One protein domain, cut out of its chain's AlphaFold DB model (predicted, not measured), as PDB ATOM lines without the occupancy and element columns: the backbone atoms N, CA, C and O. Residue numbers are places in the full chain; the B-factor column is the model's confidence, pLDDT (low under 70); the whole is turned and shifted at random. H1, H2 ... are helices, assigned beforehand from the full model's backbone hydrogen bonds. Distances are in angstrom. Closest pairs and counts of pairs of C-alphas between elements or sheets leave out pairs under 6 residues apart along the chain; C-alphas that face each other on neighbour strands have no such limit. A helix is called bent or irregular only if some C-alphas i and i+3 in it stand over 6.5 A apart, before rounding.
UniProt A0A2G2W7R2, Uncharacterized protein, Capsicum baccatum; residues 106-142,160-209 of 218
ATOM      1  N   GLU A 106      31.942 120.926  82.603       82.00
ATOM      2  CA  GLU A 106      31.590 120.503  81.251       82.00
ATOM      3  C   GLU A 106      32.829 120.068  80.465       82.00
ATOM      4  O   GLU A 106      32.832 118.977  79.903       82.00
ATOM      5  N   ILE A 107      33.909 120.857  80.486       78.25
ATOM      6  CA  ILE A 107      35.178 120.516  79.821       78.25
ATOM      7  C   ILE A 107      35.754 119.226  80.412       78.25
ATOM      8  O   ILE A 107      36.204 118.349  79.677       78.25
ATOM      9  N   GLN A 108      35.683 119.062  81.734       76.69
ATOM     10  CA  GLN A 108      36.150 117.843  82.399       76.69
ATOM     11  C   GLN A 108      35.313 116.608  82.033       76.69
ATOM     12  O   GLN A 108      35.859 115.508  81.924       76.69
ATOM     13  N   LYS A 109      33.998 116.766  81.835       81.06
ATOM     14  CA  LYS A 109      33.115 115.687  81.363       81.06
ATOM     15  C   LYS A 109      33.387 115.350  79.898       81.06
ATOM     16  O   LYS A 109      33.526 114.175  79.572       81.06
ATOM     17  N   LEU A 110      33.532 116.356  79.037       82.81
ATOM     18  CA  LEU A 110      33.835 116.169  77.616       82.81
ATOM     19  C   LEU A 110      35.191 115.493  77.410       82.81
ATOM     20  O   LEU A 110      35.272 114.543  76.641       82.81
ATOM     21  N   ALA A 111      36.224 115.895  78.154       77.62
ATOM     22  CA  ALA A 111      37.544 115.268  78.092       77.62
ATOM     23  C   ALA A 111      37.526 113.768  78.449       77.62
ATOM     24  O   ALA A 111      38.405 113.031  78.015       77.62
ATOM     25  N   LYS A 112      36.529 113.313  79.221       85.44
ATOM     26  CA  LYS A 112      36.324 111.895  79.554       85.44
ATOM     27  C   LYS A 112      35.444 111.171  78.535       85.44
ATOM     28  O   LYS A 112      35.742 110.038  78.191       85.44
ATOM     29  N   ILE A 113      34.374 111.810  78.062       91.12
ATOM     30  CA  ILE A 113      33.408 111.189  77.143       91.12
ATOM     31  C   ILE A 113      33.974 111.091  75.726       91.12
ATOM     32  O   ILE A 113      33.769 110.075  75.073       91.12
ATOM     33  N   LEU A 114      34.691 112.113  75.250       88.12
ATOM     34  CA  LEU A 114      35.195 112.169  73.876       88.12
ATOM     35  C   LEU A 114      36.105 110.981  73.523       88.12
ATOM     36  O   LEU A 114      35.818 110.334  72.519       88.12
ATOM     37  N   PRO A 115      37.139 110.626  74.318       83.00
ATOM     38  CA  PRO A 115      37.976 109.468  74.005       83.00
ATOM     39  C   PRO A 115      37.177 108.163  73.957       83.00
ATOM     40  O   PRO A 115      37.326 107.392  73.018       83.00
ATOM     41  N   THR A 116      36.282 107.944  74.927       88.19
ATOM     42  CA  THR A 116      35.439 106.741  74.992       88.19
ATOM     43  C   THR A 116      34.445 106.670  73.835       88.19
ATOM     44  O   THR A 116      34.210 105.602  73.288       88.19
ATOM     45  N   TYR A 117      33.869 107.801  73.431       87.38
ATOM     46  CA  TYR A 117      32.965 107.862  72.288       87.38
ATOM     47  C   TYR A 117      33.692 107.554  70.974       87.38
ATOM     48  O   TYR A 117      33.179 106.793  70.157       87.38
ATOM     49  N   LEU A 118      34.888 108.115  70.767       84.50
ATOM     50  CA  LEU A 118      35.696 107.857  69.569       84.50
ATOM     51  C   LEU A 118      36.158 106.393  69.480       84.50
ATOM     52  O   LEU A 118      36.198 105.841  68.384       84.50
ATOM     53  N   ASP A 119      36.448 105.771  70.621       84.62
ATOM     54  CA  ASP A 119      36.787 104.350  70.730       84.62
ATOM     55  C   ASP A 119      35.576 103.451  70.414       84.62
ATOM     56  O   ASP A 119      35.617 102.652  69.484       84.62
ATOM     57  N   ILE A 120      34.437 103.665  71.087       87.56
ATOM     58  CA  ILE A 120      33.210 102.871  70.879       87.56
ATOM     59  C   ILE A 120      32.645 103.036  69.464       87.56
ATOM     60  O   ILE A 120      32.125 102.082  68.888       87.56
ATOM     61  N   SER A 121      32.716 104.240  68.895       82.81
ATOM     62  CA  SER A 121      32.274 104.479  67.515       82.81
ATOM     63  C   SER A 121      33.172 103.802  66.476       82.81
ATOM     64  O   SER A 121      32.828 103.809  65.295       82.81
ATOM     65  N   GLY A 122      34.311 103.234  66.890       82.88
ATOM     66  CA  GLY A 122      35.309 102.676  65.989       82.88
ATOM     67  C   GLY A 122      35.920 103.740  65.082       82.88
ATOM     68  O   GLY A 122      36.457 103.396  64.037       82.88
ATOM     69  N   PHE A 123      35.839 105.029  65.437       81.19
ATOM     70  CA  PHE A 123      36.286 106.133  64.582       81.19
ATOM     71  C   PHE A 123      37.775 106.014  64.225       81.19
ATOM     72  O   PHE A 123      38.173 106.311  63.102       81.19
ATOM     73  N   LEU A 124      38.595 105.555  65.176       75.62
ATOM     74  CA  LEU A 124      40.030 105.338  64.967       75.62
ATOM     75  C   LEU A 124      40.334 104.026  64.220       75.62
ATOM     76  O   LEU A 124      41.343 103.941  63.517       75.62
ATOM     77  N   ASP A 125      39.456 103.029  64.340       76.88
ATOM     78  CA  ASP A 125      39.593 101.720  63.688       76.88
ATOM     79  C   ASP A 125      39.062 101.722  62.253       76.88
ATOM     80  O   ASP A 125      39.502 100.936  61.408       76.88
ATOM     81  N   GLN A 126      38.139 102.636  61.950       66.25
ATOM     82  CA  GLN A 126      37.543 102.821  60.640       66.25
ATOM     83  C   GLN A 126      38.548 103.506  59.704       66.25
ATOM     84  O   GLN A 126      38.402 104.650  59.293       66.25
ATOM     85  N   LYS A 127      39.570 102.752  59.290       64.88
ATOM     86  CA  LYS A 127      40.523 103.126  58.229       64.88
ATOM     87  C   LYS A 127      39.908 103.092  56.827       64.88
ATOM     88  O   LYS A 127      40.633 103.154  55.834       64.88
ATOM     89  N   ILE A 128      38.584 102.954  56.722       69.38
ATOM     90  CA  ILE A 128      37.884 103.053  55.447       69.38
ATOM     91  C   ILE A 128      38.043 104.497  54.997       69.38
ATOM     92  O   ILE A 128      37.457 105.412  55.570       69.38
ATOM     93  N   ARG A 129      38.892 104.695  53.987       66.12
ATOM     94  CA  ARG A 129      39.096 105.993  53.355       66.12
ATOM     95  C   ARG A 129      37.723 106.548  52.993       66.12
ATOM     96  O   ARG A 129      36.989 105.904  52.248       66.12
ATOM     97  N   THR A 130      37.376 107.715  53.534       75.94
ATOM     98  CA  THR A 130      36.135 108.399  53.176       75.94
ATOM     99  C   THR A 130      36.114 108.572  51.665       75.94
ATOM    100  O   THR A 130      36.976 109.253  51.101       75.94
ATOM    101  N   ASP A 131      35.164 107.917  51.005       75.38
ATOM    102  CA  ASP A 131      34.981 108.066  49.572       75.38
ATOM    103  C   ASP A 131      34.240 109.375  49.306       75.38
ATOM    104  O   ASP A 131      33.016 109.424  49.186       75.38
ATOM    105  N   TRP A 132      35.006 110.462  49.242       78.75
ATOM    106  CA  TRP A 132      34.500 111.802  48.958       78.75
ATOM    107  C   TRP A 132      33.744 111.890  47.623       78.75
ATOM    108  O   TRP A 132      32.958 112.820  47.456       78.75
ATOM    109  N   SER A 133      33.910 110.923  46.708       73.94
ATOM    110  CA  SER A 133      33.173 110.889  45.437       73.94
ATOM    111  C   SER A 133      31.678 110.600  45.629       73.94
ATOM    112  O   SER A 133      30.847 111.027  44.822       73.94
ATOM    113  N   THR A 134      31.318 109.947  46.741       82.12
ATOM    114  CA  THR A 134      29.925 109.655  47.115       82.12
ATOM    115  C   THR A 134      29.192 110.865  47.698       82.12
ATOM    116  O   THR A 134      27.963 110.860  47.760       82.12
ATOM    117  N   ILE A 135      29.911 111.928  48.078       85.25
ATOM    118  CA  ILE A 135      29.332 113.133  48.679       85.25
ATOM    119  C   ILE A 135      29.071 114.170  47.580       85.25
ATOM    120  O   ILE A 135      30.006 114.720  46.998       85.25
ATOM    121  N   GLU A 136      27.796 114.492  47.328       83.69
ATOM    122  CA  GLU A 136      27.374 115.398  46.241       83.69
ATOM    123  C   GLU A 136      28.110 116.748  46.247       83.69
ATOM    124  O   GLU A 136      28.522 117.223  45.194       83.69
ATOM    125  N   ALA A 137      28.368 117.328  47.424       83.44
ATOM    126  CA  ALA A 137      29.061 118.614  47.563       83.44
ATOM    127  C   ALA A 137      30.544 118.604  47.122       83.44
ATOM    128  O   ALA A 137      31.144 119.675  46.959       83.44
ATOM    129  N   TYR A 138      31.149 117.421  46.972       75.06
ATOM    130  CA  TYR A 138      32.564 117.243  46.633       75.06
ATOM    131  C   TYR A 138      32.794 116.561  45.282       75.06
ATOM    132  O   TYR A 138      33.932 116.565  44.816       75.06
ATOM    133  N   ARG A 139      31.743 116.054  44.621       79.81
ATOM    134  CA  ARG A 139      31.831 115.311  43.353       79.81
ATOM    135  C   ARG A 139      32.653 116.046  42.285       79.81
ATOM    136  O   ARG A 139      33.579 115.470  41.724       79.81
ATOM    137  N   ASP A 140      32.387 117.334  42.087       79.38
ATOM    138  CA  ASP A 140      33.057 118.145  41.058       79.38
ATOM    139  C   ASP A 140      34.403 118.733  41.530       79.38
ATOM    140  O   ASP A 140      35.181 119.256  40.734       79.38
ATOM    141  N   LYS A 141      34.711 118.635  42.832       78.19
ATOM    142  CA  LYS A 141      35.952 119.155  43.441       78.19
ATOM    143  C   LYS A 141      37.106 118.153  43.395       78.19
ATOM    144  O   LYS A 141      38.241 118.525  43.674       78.19
ATOM    145  N   MET A 142      36.838 116.898  43.028       69.25
ATOM    146  CA  MET A 142      37.860 115.850  42.922       69.25
ATOM    147  C   MET A 142      38.638 115.879  41.597       69.25
ATOM    148  O   MET A 142      39.556 115.085  41.426       69.25
ATOM    149  N   GLY A 160      58.315 109.796  73.540       78.00
ATOM    150  CA  GLY A 160      58.273 110.566  74.787       78.00
ATOM    151  C   GLY A 160      58.926 111.947  74.702       78.00
ATOM    152  O   GLY A 160      58.849 112.702  75.669       78.00
ATOM    153  N   ASN A 161      59.516 112.306  73.558       80.38
ATOM    154  CA  ASN A 161      59.998 113.658  73.308       80.38
ATOM    155  C   ASN A 161      58.843 114.604  72.904       80.38
ATOM    156  O   ASN A 161      57.871 114.188  72.269       80.38
ATOM    157  N   LEU A 162      58.958 115.880  73.272       83.44
ATOM    158  CA  LEU A 162      58.028 116.959  72.941       83.44
ATOM    159  C   LEU A 162      58.502 117.803  71.735       83.44
ATOM    160  O   LEU A 162      57.785 118.702  71.295       83.44
ATOM    161  N   ASP A 163      59.669 117.518  71.154       83.62
ATOM    162  CA  ASP A 163      60.309 118.317  70.093       83.62
ATOM    163  C   ASP A 163      59.652 118.212  68.692       83.62
ATOM    164  O   ASP A 163      60.287 118.497  67.676       83.62
ATOM    165  N   CYS A 164      58.366 117.862  68.592       88.19
ATOM    166  CA  CYS A 164      57.714 117.651  67.295       88.19
ATOM    167  C   CYS A 164      57.637 118.939  66.466       88.19
ATOM    168  O   CYS A 164      57.802 118.896  65.250       88.19
ATOM    169  N   GLY A 165      57.440 120.087  67.123       88.44
ATOM    170  CA  GLY A 165      57.392 121.399  66.479       88.44
ATOM    171  C   GLY A 165      58.695 121.742  65.747       88.44
ATOM    172  O   GLY A 165      58.653 121.933  64.532       88.44
ATOM    173  N   PRO A 166      59.851 121.775  66.441       87.19
ATOM    174  CA  PRO A 166      61.152 121.991  65.807       87.19
ATOM    175  C   PRO A 166      61.454 121.028  64.651       87.19
ATOM    176  O   PRO A 166      61.972 121.460  63.623       87.19
ATOM    177  N   PHE A 167      61.097 119.746  64.777       88.94
ATOM    178  CA  PHE A 167      61.281 118.766  63.699       88.94
ATOM    179  C   PHE A 167      60.429 119.113  62.471       88.94
ATOM    180  O   PHE A 167      60.953 119.186  61.363       88.94
ATOM    181  N   VAL A 168      59.134 119.394  62.659       90.69
ATOM    182  CA  VAL A 168      58.222 119.772  61.564       90.69
ATOM    183  C   VAL A 168      58.664 121.064  60.882       90.69
ATOM    184  O   VAL A 168      58.655 121.132  59.656       90.69
ATOM    185  N   ALA A 169      59.077 122.073  61.654       89.69
ATOM    186  CA  ALA A 169      59.571 123.334  61.109       89.69
ATOM    187  C   ALA A 169      60.827 123.120  60.252       89.69
ATOM    188  O   ALA A 169      60.904 123.624  59.135       89.69
ATOM    189  N   THR A 170      61.747 122.278  60.728       90.50
ATOM    190  CA  THR A 170      62.955 121.910  59.980       90.50
ATOM    191  C   THR A 170      62.591 121.184  58.686       90.50
ATOM    192  O   THR A 170      63.082 121.537  57.623       90.50
ATOM    193  N   TYR A 171      61.674 120.215  58.716       90.00
ATOM    194  CA  TYR A 171      61.238 119.526  57.494       90.00
ATOM    195  C   TYR A 171      60.569 120.456  56.490       90.00
ATOM    196  O   TYR A 171      60.833 120.347  55.294       90.00
ATOM    197  N   ALA A 172      59.742 121.385  56.963       90.31
ATOM    198  CA  ALA A 172      59.136 122.392  56.106       90.31
ATOM    199  C   ALA A 172      60.195 123.289  55.445       90.31
ATOM    200  O   ALA A 172      60.062 123.583  54.261       90.31
ATOM    201  N   GLU A 173      61.252 123.675  56.167       90.00
ATOM    202  CA  GLU A 173      62.382 124.449  55.632       90.00
ATOM    203  C   GLU A 173      63.106 123.680  54.515       90.00
ATOM    204  O   GLU A 173      63.172 124.165  53.387       90.00
ATOM    205  N   TYR A 174      63.529 122.436  54.775       90.00
ATOM    206  CA  TYR A 174      64.181 121.587  53.765       90.00
ATOM    207  C   TYR A 174      63.327 121.426  52.502       90.00
ATOM    208  O   TYR A 174      63.825 121.587  51.389       90.00
ATOM    209  N   LEU A 175      62.035 121.128  52.665       88.75
ATOM    210  CA  LEU A 175      61.123 120.936  51.536       88.75
ATOM    211  C   LEU A 175      60.853 122.239  50.775       88.75
ATOM    212  O   LEU A 175      60.711 122.203  49.554       88.75
ATOM    213  N   SER A 176      60.809 123.379  51.469       89.12
ATOM    214  CA  SER A 176      60.631 124.695  50.837       89.12
ATOM    215  C   SER A 176      61.817 125.056  49.943       89.12
ATOM    216  O   SER A 176      61.624 125.628  48.873       89.12
ATOM    217  N   ASP A 177      63.021 124.640  50.335       91.69
ATOM    218  CA  ASP A 177      64.243 124.797  49.543       91.69
ATOM    219  C   ASP A 177      64.394 123.730  48.438       91.69
ATOM    220  O   ASP A 177      65.392 123.714  47.712       91.69
ATOM    221  N   GLY A 178      63.430 122.811  48.301       87.19
ATOM    222  CA  GLY A 178      63.498 121.688  47.362       87.19
ATOM    223  C   GLY A 178      64.573 120.655  47.719       87.19
ATOM    224  O   GLY A 178      65.011 119.891  46.855       87.19
ATOM    225  N   LEU A 179      65.028 120.640  48.973       88.25
ATOM    226  CA  LEU A 179      66.030 119.709  49.476       88.25
ATOM    227  C   LEU A 179      65.379 118.413  49.957       88.25
ATOM    228  O   LEU A 179      64.236 118.375  50.417       88.25
ATOM    229  N   GLN A 180      66.151 117.330  49.898       86.88
ATOM    230  CA  GLN A 180      65.752 116.076  50.519       86.88
ATOM    231  C   GLN A 180      65.844 116.202  52.041       86.88
ATOM    232  O   GLN A 180      66.845 116.684  52.573       86.88
ATOM    233  N   VAL A 181      64.801 115.743  52.729       86.81
ATOM    234  CA  VAL A 181      64.788 115.684  54.190       86.81
ATOM    235  C   VAL A 181      65.865 114.698  54.671       86.81
ATOM    236  O   VAL A 181      65.931 113.587  54.139       86.81
ATOM    237  N   PRO A 182      66.701 115.072  55.657       83.31
ATOM    238  CA  PRO A 182      67.734 114.188  56.177       83.31
ATOM    239  C   PRO A 182      67.151 112.932  56.850       83.31
ATOM    240  O   PRO A 182      66.151 112.987  57.574       83.31
ATOM    241  N   ASN A 183      67.806 111.793  56.619       85.69
ATOM    242  CA  ASN A 183      67.456 110.502  57.226       85.69
ATOM    243  C   ASN A 183      68.294 110.205  58.483       85.69
ATOM    244  O   ASN A 183      68.010 109.267  59.228       85.69
ATOM    245  N   ASP A 184      69.350 110.980  58.712       82.94
ATOM    246  CA  ASP A 184      70.189 110.933  59.899       82.94
ATOM    247  C   ASP A 184      69.550 111.671  61.078       82.94
ATOM    248  O   ASP A 184      68.618 112.462  60.944       82.94
ATOM    249  N   ARG A 185      70.026 111.358  62.285       80.56
ATOM    250  CA  ARG A 185      69.426 111.848  63.523       80.56
ATOM    251  C   ARG A 185      69.589 113.365  63.632       80.56
ATOM    252  O   ARG A 185      70.696 113.852  63.829       80.56
ATOM    253  N   LEU A 186      68.469 114.085  63.621       84.56
ATOM    254  CA  LEU A 186      68.450 115.511  63.941       84.56
ATOM    255  C   LEU A 186      68.773 115.745  65.423       84.56
ATOM    256  O   LEU A 186      68.191 115.108  66.311       84.56
ATOM    257  N   ASP A 187      69.671 116.693  65.697       86.50
ATOM    258  CA  ASP A 187      69.957 117.144  67.057       86.50
ATOM    259  C   ASP A 187      68.828 118.055  67.556       86.50
ATOM    260  O   ASP A 187      68.788 119.264  67.319       86.50
ATOM    261  N   ALA A 188      67.897 117.449  68.289       84.88
ATOM    262  CA  ALA A 188      66.766 118.140  68.890       84.88
ATOM    263  C   ALA A 188      67.191 119.280  69.836       84.88
ATOM    264  O   ALA A 188      66.533 120.322  69.901       84.88
ATOM    265  N   GLY A 189      68.314 119.114  70.544       85.06
ATOM    266  CA  GLY A 189      68.856 120.127  71.441       85.06
ATOM    267  C   GLY A 189      69.352 121.351  70.678       85.06
ATOM    268  O   GLY A 189      69.081 122.481  71.096       85.06
ATOM    269  N   LEU A 190      70.027 121.134  69.547       86.06
ATOM    270  CA  LEU A 190      70.451 122.198  68.640       86.06
ATOM    271  C   LEU A 190      69.251 122.913  68.010       86.06
ATOM    272  O   LEU A 190      69.168 124.138  68.093       86.06
ATOM    273  N   LEU A 191      68.289 122.165  67.460       85.88
ATOM    274  CA  LEU A 191      67.084 122.741  66.855       85.88
ATOM    275  C   LEU A 191      66.327 123.622  67.850       85.88
ATOM    276  O   LEU A 191      65.966 124.754  67.532       85.88
ATOM    277  N   ARG A 192      66.152 123.158  69.092       86.25
ATOM    278  CA  ARG A 192      65.500 123.949  70.140       86.25
ATOM    279  C   ARG A 192      66.226 125.266  70.408       86.25
ATOM    280  O   ARG A 192      65.560 126.285  70.564       86.25
ATOM    281  N   LYS A 193      67.563 125.271  70.447       87.88
ATOM    282  CA  LYS A 193      68.356 126.499  70.638       87.88
ATOM    283  C   LYS A 193      68.148 127.484  69.486       87.88
ATOM    284  O   LYS A 193      67.896 128.659  69.745       87.88
ATOM    285  N   ILE A 194      68.203 127.002  68.244       88.12
ATOM    286  CA  ILE A 194      68.023 127.827  67.041       88.12
ATOM    287  C   ILE A 194      66.626 128.455  67.032       88.12
ATOM    288  O   ILE A 194      66.495 129.678  66.991       88.12
ATOM    289  N   TYR A 195      65.576 127.638  67.143       87.06
ATOM    290  CA  TYR A 195      64.201 128.133  67.092       87.06
ATOM    291  C   TYR A 195      63.852 129.031  68.281       87.06
ATOM    292  O   TYR A 195      63.164 130.032  68.094       87.06
ATOM    293  N   ALA A 196      64.356 128.740  69.486       87.50
ATOM    294  CA  ALA A 196      64.168 129.621  70.637       87.50
ATOM    295  C   ALA A 196      64.809 130.999  70.409       87.50
ATOM    296  O   ALA A 196      64.174 132.015  70.690       87.50
ATOM    297  N   ALA A 197      66.026 131.052  69.854       86.75
ATOM    298  CA  ALA A 197      66.700 132.311  69.543       86.75
ATOM    299  C   ALA A 197      65.962 133.112  68.456       86.75
ATOM    300  O   ALA A 197      65.776 134.322  68.601       86.75
ATOM    301  N   LEU A 198      65.495 132.442  67.396       87.25
ATOM    302  CA  LEU A 198      64.710 133.070  66.329       87.25
ATOM    303  C   LEU A 198      63.386 133.641  66.853       87.25
ATOM    304  O   LEU A 198      63.067 134.801  66.592       87.25
ATOM    305  N   LEU A 199      62.636 132.853  67.628       87.44
ATOM    306  CA  LEU A 199      61.371 133.284  68.227       87.44
ATOM    307  C   LEU A 199      61.569 134.446  69.200       87.44
ATOM    308  O   LEU A 199      60.776 135.386  69.198       87.44
ATOM    309  N   TRP A 200      62.639 134.409  69.992       88.38
ATOM    310  CA  TRP A 200      62.995 135.502  70.888       88.38
ATOM    311  C   TRP A 200      63.258 136.800  70.121       88.38
ATOM    312  O   TRP A 200      62.655 137.829  70.421       88.38
ATOM    313  N   LYS A 201      64.098 136.746  69.081       89.19
ATOM    314  CA  LYS A 201      64.406 137.910  68.236       89.19
ATOM    315  C   LYS A 201      63.163 138.474  67.560       89.19
ATOM    316  O   LYS A 201      62.990 139.689  67.504       89.19
ATOM    317  N   TYR A 202      62.286 137.602  67.074       83.94
ATOM    318  CA  TYR A 202      61.005 138.016  66.520       83.94
ATOM    319  C   TYR A 202      60.130 138.725  67.566       83.94
ATOM    320  O   TYR A 202      59.561 139.773  67.265       83.94
ATOM    321  N   GLY A 203      60.068 138.195  68.792       85.44
ATOM    322  CA  GLY A 203      59.383 138.825  69.922       85.44
ATOM    323  C   GLY A 203      59.912 140.229  70.220       85.44
ATOM    324  O   GLY A 203      59.133 141.174  70.233       85.44
ATOM    325  N   GLU A 204      61.235 140.391  70.337       84.12
ATOM    326  CA  GLU A 204      61.871 141.702  70.564       84.12
ATOM    327  C   GLU A 204      61.498 142.725  69.478       84.12
ATOM    328  O   GLU A 204      61.150 143.868  69.779       84.12
ATOM    329  N   VAL A 205      61.549 142.324  68.203       84.38
ATOM    330  CA  VAL A 205      61.206 143.205  67.071       84.38
ATOM    331  C   VAL A 205      59.722 143.569  67.081       84.38
ATOM    332  O   VAL A 205      59.362 144.704  66.755       84.38
ATOM    333  N   LYS A 206      58.862 142.613  67.437       84.00
ATOM    334  CA  LYS A 206      57.415 142.802  67.516       84.00
ATOM    335  C   LYS A 206      57.023 143.727  68.670       84.00
ATOM    336  O   LYS A 206      56.142 144.555  68.482       84.00
ATOM    337  N   ASP A 207      57.711 143.659  69.806       78.25
ATOM    338  CA  ASP A 207      57.465 144.543  70.951       78.25
ATOM    339  C   ASP A 207      57.926 145.987  70.689       78.25
ATOM    340  O   ASP A 207      57.326 146.942  71.184       78.25
ATOM    341  N   GLN A 208      58.966 146.176  69.869       76.62
ATOM    342  CA  GLN A 208      59.468 147.507  69.497       76.62
ATOM    343  C   GLN A 208      58.616 148.221  68.438       76.62
ATOM    344  O   GLN A 208      58.695 149.444  68.309       76.62
ATOM    345  N   LYS A 209      57.807 147.487  67.665       74.19
ATOM    346  CA  LYS A 209      56.919 148.054  66.645       74.19
ATOM    347  C   LYS A 209      55.471 147.976  67.131       74.19
ATOM    348  O   LYS A 209      54.875 146.905  67.034       74.19
TER     349      LYS A 209
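This is residues 106 to 142 and 160 to 209 of the 218 residues of an uncharacterized protein of Capsicum baccatum (UniProt A0A2G2W7R2). Two helices, H3 and H4, meet near their first residues as an L, and a second, drawn-out piece holds H1 at one end of a long link and the short H2 at the other. Open space lies between the two pieces, and residues 197 to 209 stick out as the far part of the L's longer arm. The printed part has 87 residues with four named helices, in the order H1, H2, H3, H4, and no named strand; its class is all helix. It is extended, with a radius of gyration of the C-alphas of 21.0 A and spans of 48 by 40 by 37 A.

H1, residues 106 to 120, begins with C-alpha 106 at (31.590, 120.503, 81.251) and is 20.5 A long from first to last C-alpha. It is neither bent nor irregular, but only just: C-alphas 112 and 115 are 6.3 A apart. H2, residues 136 to 142, measures 11.0 A and is irregular, with C-alphas 137 and 140 7.6 A apart. H3, residues 164 to 176, measures 18.1 A and begins with C-alpha 164 at (57.714, 117.651, 67.295). H4, residues 188 to 208, measures 30.3 A and ends with C-alpha 208 at (59.468, 147.507, 69.497).

H1 touches no helix, and neither does H2. H1 and H2 are apart. H3, with residues 166 to 167 alone, touches residues 188 to 195 of H4; the closest C-alphas, of Pro 166 and Leu 191, are 6.1 A apart. Their lines are about perpendicular, at 83 degrees. In H3 and H4 every O i to N i+4 pair is within hydrogen-bond range; in H1 8 of 11 are, and in H2 1 of 3, beside 2 of 4 O i to N i+3 pairs.

The C-alphas farthest apart, of Thr 134 and Gln 208, are 53.0 A apart. Residues 143 to 159 are not printed, and C-alphas 142 and 160 are 38.2 A apart across this cut. The links H1 to H2 and H3 to H4 are long. The mean pLDDT of the printed part is 83.3; residues 126 to 129 and residue 142 are under 70.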